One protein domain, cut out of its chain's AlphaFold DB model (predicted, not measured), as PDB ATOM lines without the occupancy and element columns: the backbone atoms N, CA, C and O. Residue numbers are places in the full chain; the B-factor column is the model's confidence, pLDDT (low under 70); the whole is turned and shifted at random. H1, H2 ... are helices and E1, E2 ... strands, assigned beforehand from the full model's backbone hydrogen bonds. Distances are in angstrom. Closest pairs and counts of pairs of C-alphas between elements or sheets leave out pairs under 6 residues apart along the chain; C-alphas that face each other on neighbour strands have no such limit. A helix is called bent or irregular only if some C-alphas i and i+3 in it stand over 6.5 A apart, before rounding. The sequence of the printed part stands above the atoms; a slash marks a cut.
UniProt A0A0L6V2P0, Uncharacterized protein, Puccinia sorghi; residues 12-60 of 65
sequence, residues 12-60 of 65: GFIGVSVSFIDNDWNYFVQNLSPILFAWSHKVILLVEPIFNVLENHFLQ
ATOM      1  N   GLY A  12     -46.155 438.882 -65.062       78.31
ATOM      2  CA  GLY A  12     -46.615 437.791 -64.213       78.31
ATOM      3  C   GLY A  12     -47.302 438.335 -62.968       78.31
ATOM      4  O   GLY A  12     -47.047 439.464 -62.551       78.31
ATOM      5  N   PHE A  13     -48.168 437.525 -62.368       80.38
ATOM      6  CA  PHE A  13     -48.743 437.812 -61.058       80.38
ATOM      7  C   PHE A  13     -48.120 436.878 -60.026       80.38
ATOM      8  O   PHE A  13     -47.989 435.680 -60.280       80.38
ATOM      9  N   ILE A  14     -47.757 437.418 -58.865       80.75
ATOM     10  CA  ILE A  14     -47.406 436.636 -57.676       80.75
ATOM     11  C   ILE A  14     -48.503 436.876 -56.649       80.75
ATOM     12  O   ILE A  14     -48.737 438.013 -56.244       80.75
ATOM     13  N   GLY A  15     -49.187 435.808 -56.246       83.75
ATOM     14  CA  GLY A  15     -50.049 435.839 -55.070       83.75
ATOM     15  C   GLY A  15     -49.191 435.707 -53.818       83.75
ATOM     16  O   GLY A  15     -48.394 434.773 -53.729       83.75
ATOM     17  N   VAL A  16     -49.337 436.636 -52.873       83.69
ATOM     18  CA  VAL A  16     -48.646 436.589 -51.581       83.69
ATOM     19  C   VAL A  16     -49.687 436.387 -50.487       83.69
ATOM     20  O   VAL A  16     -50.606 437.190 -50.333       83.69
ATOM     21  N   SER A  17     -49.533 435.311 -49.723       85.50
ATOM     22  CA  SER A  17     -50.356 434.998 -48.556       85.50
ATOM     23  C   SER A  17     -49.464 434.620 -47.388       85.50
ATOM     24  O   SER A  17     -48.422 433.994 -47.588       85.50
ATOM     25  N   VAL A  18     -49.908 434.929 -46.178       84.75
ATOM     26  CA  VAL A  18     -49.292 434.441 -44.946       84.75
ATOM     27  C   VAL A  18     -50.235 433.508 -44.219       84.75
ATOM     28  O   VAL A  18     -51.452 433.689 -44.242       84.75
ATOM     29  N   SER A  19     -49.651 432.520 -43.558       89.75
ATOM     30  CA  SER A  19     -50.354 431.668 -42.617       89.75
ATOM     31  C   SER A  19     -49.606 431.639 -41.298       89.75
ATOM     32  O   SER A  19     -48.387 431.457 -41.299       89.75
ATOM     33  N   PHE A  20     -50.330 431.770 -40.196       87.44
ATOM     34  CA  PHE A  20     -49.780 431.665 -38.849       87.44
ATOM     35  C   PHE A  20     -50.784 430.979 -37.922       87.44
ATOM     36  O   PHE A  20     -51.969 430.858 -38.237       87.44
ATOM     37  N   ILE A  21     -50.270 430.484 -36.801       93.81
ATOM     38  CA  ILE A  21     -51.058 429.925 -35.705       93.81
ATOM     39  C   ILE A  21     -50.958 430.933 -34.564       93.81
ATOM     40  O   ILE A  21     -49.849 431.364 -34.246       93.81
ATOM     41  N   ASP A  22     -52.094 431.348 -34.007       89.62
ATOM     42  CA  ASP A  22     -52.109 432.258 -32.858       89.62
ATOM     43  C   ASP A  22     -51.815 431.524 -31.534       89.62
ATOM     44  O   ASP A  22     -51.606 430.309 -31.486       89.62
ATOM     45  N   ASN A  23     -51.808 432.274 -30.433       92.88
ATOM     46  CA  ASN A  23     -51.578 431.722 -29.095       92.88
ATOM     47  C   ASN A  23     -52.705 430.787 -28.616       92.88
ATOM     48  O   ASN A  23     -52.486 429.980 -27.713       92.88
ATOM     49  N   ASP A  24     -53.878 430.868 -29.242       96.19
ATOM     50  CA  ASP A  24     -55.062 430.063 -28.953       96.19
ATOM     51  C   ASP A  24     -55.180 428.843 -29.891       96.19
ATOM     52  O   ASP A  24     -56.208 428.163 -29.908       96.19
ATOM     53  N   TRP A  25     -54.117 428.522 -30.644       93.06
ATOM     54  CA  TRP A  25     -54.055 427.422 -31.616       93.06
ATOM     55  C   TRP A  25     -55.028 427.537 -32.797       93.06
ATOM     56  O   TRP A  25     -55.277 426.557 -33.507       93.06
ATOM     57  N   ASN A  26     -55.545 428.731 -33.065       93.06
ATOM     58  CA  ASN A  26     -56.349 429.000 -34.244       93.06
ATOM     59  C   ASN A  26     -55.447 429.179 -35.467       93.06
ATOM     60  O   ASN A  26     -54.427 429.870 -35.434       93.06
ATOM     61  N   TYR A  27     -55.848 428.563 -36.577       93.38
ATOM     62  CA  TYR A  27     -55.154 428.688 -37.852       93.38
ATOM     63  C   TYR A  27     -55.697 429.878 -38.646       93.38
ATOM     64  O   TYR A  27     -56.878 429.901 -39.002       93.38
ATOM     65  N   PHE A  28     -54.823 430.824 -38.983       89.00
ATOM     66  CA  PHE A  28     -55.165 431.977 -39.811       89.00
ATOM     67  C   PHE A  28     -54.448 431.935 -41.150       89.00
ATOM     68  O   PHE A  28     -53.268 431.593 -41.244       89.00
ATOM     69  N   VAL A  29     -55.171 432.354 -42.189       88.31
ATOM     70  CA  VAL A  29     -54.617 432.647 -43.511       88.31
ATOM     71  C   VAL A  29     -55.040 434.050 -43.891       88.31
ATOM     72  O   VAL A  29     -56.233 434.344 -43.974       88.31
ATOM     73  N   GLN A  30     -54.064 434.910 -44.154       84.00
ATOM     74  CA  GLN A  30     -54.305 436.258 -44.644       84.00
ATOM     75  C   GLN A  30     -53.726 436.395 -46.051       84.00
ATOM     76  O   GLN A  30     -52.542 436.149 -46.294       84.00
ATOM     77  N   ASN A  31     -54.585 436.767 -46.999       83.12
ATOM     78  CA  ASN A  31     -54.168 437.088 -48.357       83.12
ATOM     79  C   ASN A  31     -53.718 438.552 -48.392       83.12
ATOM     80  O   ASN A  31     -54.521 439.436 -48.108       83.12
ATOM     81  N   LEU A  32     -52.446 438.794 -48.702       76.88
ATOM     82  CA  LEU A  32     -51.824 440.107 -48.537       76.88
ATOM     83  C   LEU A  32     -52.113 440.991 -49.747       76.88
ATOM     84  O   LEU A  32     -52.615 442.091 -49.573       76.88
ATOM     85  N   SER A  33     -51.885 440.490 -50.966       76.25
ATOM     86  CA  SER A  33     -52.430 440.997 -52.241       76.25
ATOM     87  C   SER A  33     -51.704 440.349 -53.429       76.25
ATOM     88  O   SER A  33     -50.567 439.891 -53.287       76.25
ATOM     89  N   PRO A  34     -52.315 440.319 -54.629       75.12
ATOM     90  CA  PRO A  34     -51.608 439.960 -55.852       75.12
ATOM     91  C   PRO A  34     -50.684 441.100 -56.307       75.12
ATOM     92  O   PRO A  34     -51.130 442.225 -56.533       75.12
ATOM     93  N   ILE A  35     -49.400 440.799 -56.504       76.88
ATOM     94  CA  ILE A  35     -48.412 441.737 -57.050       76.88
ATOM     95  C   ILE A  35     -48.241 441.454 -58.543       76.88
ATOM     96  O   ILE A  35     -47.862 440.347 -58.938       76.88
ATOM     97  N   LEU A  36     -48.494 442.459 -59.384       78.25
ATOM     98  CA  LEU A  36     -48.121 442.426 -60.797       78.25
ATOM     99  C   LEU A  36     -46.635 442.765 -60.929       78.25
ATOM    100  O   LEU A  36     -46.201 443.827 -60.488       78.25
ATOM    101  N   PHE A  37     -45.863 441.904 -61.583       73.44
ATOM    102  CA  PHE A  37     -44.460 442.170 -61.879       73.44
ATOM    103  C   PHE A  37     -44.185 442.037 -63.376       73.44
ATOM    104  O   PHE A  37     -44.720 441.165 -64.062       73.44
ATOM    105  N   ALA A  38     -43.315 442.898 -63.898       73.31
ATOM    106  CA  ALA A  38     -42.706 442.661 -65.197       73.31
ATOM    107  C   ALA A  38     -41.648 441.565 -65.028       73.31
ATOM    108  O   ALA A  38     -40.764 441.696 -64.182       73.31
ATOM    109  N   TRP A  39     -41.721 440.504 -65.830       67.56
ATOM    110  CA  TRP A  39     -40.730 439.433 -65.926       67.56
ATOM    111  C   TRP A  39     -39.419 440.015 -66.454       67.56
ATOM    112  O   TRP A  39     -39.066 439.940 -67.632       67.56
ATOM    113  N   SER A  40     -38.694 440.652 -65.549       66.25
ATOM    114  CA  SER A  40     -37.321 441.061 -65.738       66.25
ATOM    115  C   SER A  40     -36.434 439.856 -65.455       66.25
ATOM    116  O   SER A  40     -36.695 439.075 -64.544       66.25
ATOM    117  N   HIS A  41     -35.345 439.699 -66.206       60.81
ATOM    118  CA  HIS A  41     -34.390 438.597 -66.021       60.81
ATOM    119  C   HIS A  41     -33.652 438.629 -64.667       60.81
ATOM    120  O   HIS A  41     -32.786 437.795 -64.414       60.81
ATOM    121  N   LYS A  42     -33.969 439.596 -63.799       69.44
ATOM    122  CA  LYS A  42     -33.391 439.758 -62.471       69.44
ATOM    123  C   LYS A  42     -34.457 439.513 -61.409       69.44
ATOM    124  O   LYS A  42     -35.208 440.416 -61.057       69.44
ATOM    125  N   VAL A  43     -34.442 438.303 -60.853       63.50
ATOM    126  CA  VAL A  43     -35.263 437.880 -59.702       63.50
ATOM    127  C   VAL A  43     -35.110 438.829 -58.502       63.50
ATOM    128  O   VAL A  43     -36.047 438.990 -57.735       63.50
ATOM    129  N   ILE A  44     -33.977 439.530 -58.376       71.31
ATOM    130  CA  ILE A  44     -33.738 440.494 -57.287       71.31
ATOM    131  C   ILE A  44     -34.751 441.651 -57.253       71.31
ATOM    132  O   ILE A  44     -35.035 442.174 -56.184       71.31
ATOM    133  N   LEU A  45     -35.354 441.998 -58.396       71.00
ATOM    134  CA  LEU A  45     -36.386 443.037 -58.477       71.00
ATOM    135  C   LEU A  45     -37.733 442.590 -57.886       71.00
ATOM    136  O   LEU A  45     -38.638 443.404 -57.766       71.00
ATOM    137  N   LEU A  46     -37.881 441.307 -57.533       70.00
ATOM    138  CA  LEU A  46     -39.058 440.788 -56.832       70.00
ATOM    139  C   LEU A  46     -38.952 440.950 -55.315       70.00
ATOM    140  O   LEU A  46     -39.974 440.941 -54.640       70.00
ATOM    141  N   VAL A  47     -37.743 441.118 -54.774       75.75
ATOM    142  CA  VAL A  47     -37.537 441.225 -53.323       75.75
ATOM    143  C   VAL A  47     -38.142 442.521 -52.784       75.75
ATOM    144  O   VAL A  47     -38.858 442.481 -51.793       75.75
ATOM    145  N   GLU A  48     -37.929 443.645 -53.471       78.75
ATOM    146  CA  GLU A  48     -38.476 444.956 -53.093       78.75
ATOM    147  C   GLU A  48     -40.014 444.984 -53.001       78.75
ATOM    148  O   GLU A  48     -40.533 445.383 -51.957       78.75
ATOM    149  N   PRO A  49     -40.786 444.541 -54.015       75.06
ATOM    150  CA  PRO A  49     -42.242 444.563 -53.926       75.06
ATOM    151  C   PRO A  49     -42.789 443.559 -52.905       75.06
ATOM    152  O   PRO A  49     -43.792 443.855 -52.261       75.06
ATOM    153  N   ILE A  50     -42.137 442.404 -52.715       76.00
ATOM    154  CA  ILE A  50     -42.520 441.444 -51.668       76.00
ATOM    155  C   ILE A  50     -42.289 442.056 -50.281       76.00
ATOM    156  O   ILE A  50     -43.179 441.985 -49.436       76.00
ATOM    157  N   PHE A  51     -41.133 442.688 -50.058       77.31
ATOM    158  CA  PHE A  51     -40.815 443.346 -48.792       77.31
ATOM    159  C   PHE A  51     -41.782 444.493 -48.501       77.31
ATOM    160  O   PHE A  51     -42.314 444.561 -47.405       77.31
ATOM    161  N   ASN A  52     -42.100 445.325 -49.494       79.69
ATOM    162  CA  ASN A  52     -43.058 446.417 -49.331       79.69
ATOM    163  C   ASN A  52     -44.470 445.909 -48.981       79.69
ATOM    164  O   ASN A  52     -45.148 446.495 -48.141       79.69
ATOM    165  N   VAL A  53     -44.937 444.810 -49.587       77.50
ATOM    166  CA  VAL A  53     -46.225 444.201 -49.200       77.50
ATOM    167  C   VAL A  53     -46.170 443.661 -47.772       77.50
ATOM    168  O   VAL A  53     -47.121 443.836 -47.019       77.50
ATOM    169  N   LEU A  54     -45.053 443.059 -47.370       74.88
ATOM    170  CA  LEU A  54     -44.870 442.592 -45.998       74.88
ATOM    171  C   LEU A  54     -44.847 443.763 -44.998       74.88
ATOM    172  O   LEU A  54     -45.548 443.744 -43.994       74.88
ATOM    173  N   GLU A  55     -44.099 444.821 -45.287       78.19
ATOM    174  CA  GLU A  55     -43.964 445.992 -44.419       78.19
ATOM    175  C   GLU A  55     -45.317 446.677 -44.175       78.19
ATOM    176  O   GLU A  55     -45.688 446.938 -43.033       78.19
ATOM    177  N   ASN A  56     -46.106 446.879 -45.235       75.44
ATOM    178  CA  ASN A  56     -47.404 447.554 -45.143       75.44
ATOM    179  C   ASN A  56     -48.476 446.747 -44.395       75.44
ATOM    180  O   ASN A  56     -49.383 447.347 -43.824       75.44
ATOM    181  N   HIS A  57     -48.403 445.414 -44.412       71.88
ATOM    182  CA  HIS A  57     -49.421 444.557 -43.797       71.88
ATOM    183  C   HIS A  57     -49.056 444.063 -42.392       71.88
ATOM    184  O   HIS A  57     -49.961 443.850 -41.592       71.88
ATOM    185  N   PHE A  58     -47.767 443.883 -42.077       63.31
ATOM    186  CA  PHE A  58     -47.331 443.295 -40.803       63.31
ATOM    187  C   PHE A  58     -46.820 444.316 -39.788       63.31
ATOM    188  O   PHE A  58     -47.031 444.121 -38.599       63.31
ATOM    189  N   LEU A  59     -46.196 445.424 -40.214       55.03
ATOM    190  CA  LEU A  59     -45.715 446.454 -39.274       55.03
ATOM    191  C   LEU A  59     -46.820 447.408 -38.797       55.03
ATOM    192  O   LEU A  59     -46.558 448.333 -38.031       55.03
ATOM    193  N   GLN A  60     -48.059 447.214 -39.254       53.38
ATOM    194  CA  GLN A  60     -49.217 447.929 -38.718       53.38
ATOM    195  C   GLN A  60     -49.751 447.330 -37.416       53.38
ATOM    196  O   GLN A  60     -50.599 447.963 -36.782       53.38
TER     197      GLN A  60
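What this domain is: This is residues 12 to 60 of the 65 residues of an uncharacterized protein of Puccinia sorghi (UniProt A0A0L6V2P0). A long antiparallel hairpin of two strands, E1 and E2, makes the long axis, and a single helix, H1, folds back after E2 and packs mainly on E2 with its residues 45 to 58. The hairpin's turn, residues 22 to 26, lies beyond the helix, which leaves that end of the hairpin uncovered. The printed part has 49 residues, with two named strands and one named helix in the order E1, E2, H1; the sheet's order is E1 - E2, antiparallel, and the class is mixed, helices and strands. The whole is loose, with a radius of gyration of the C-alphas of 13.2 A, and its outline is a rod that spans 43 by 19 by 14 A.

Where its parts are: E1 is residues 12 to 21, from C-alpha 12 at (-46.615, 437.791, -64.213) to C-alpha 21 at (-51.058, 429.925, -35.705), 29.9 A from first to last C-alpha. After a tight link of 5 residues comes E2, residues 27 to 38, the longest strand at 12 residues and 33.1 A. A tight link of 4 residues joins it to H1, residues 43 to 58, which is 23.1 A long and ends with C-alpha 58 at (-47.331, 443.295, -40.803). H1 is neither bent nor irregular, but only just: C-alphas 45 and 48 are 6.1 A apart.

How they stand to each other: E1 and E2 form a hairpin of antiparallel neighbour strands, with 162 degrees between their N-to-C directions. Among the C-alphas that face each other are those of Gly 12 and Phe 37, 5.4 A apart, and those of Ile 21 and Tyr 27, 4.8 A apart. Within hydrogen-bond range across the pair are, for instance, N 14 and O 35 at 2.9 A and N 28 and O 20 at 3.0 A. E2 and H1 have 7 pairs of C-alphas within 8 A; the closest are those of Leu 32 and His 57, 6.9 A apart. E1 and H1 have 1 such pair, the C-alphas of Val 16 and Ile 50, 7.8 A apart. In the backbone of H1, 9 of 12 O i to N i+4 pairs are within hydrogen-bond range.

The domain as a whole: The two C-alphas farthest apart are those of Asp 24 and His 41, at 43.3 A. The C-alphas of Gly 12 and Gln 60, the first and last printed residues, are 27.6 A apart. The printed part has no cut, and both of its links are tight. The mean pLDDT of the printed part is 78.2; it is under 70 at residues 39 to 43, of which 43 belongs to H1, and at residues 58 to 60, of which 58 belongs to H1.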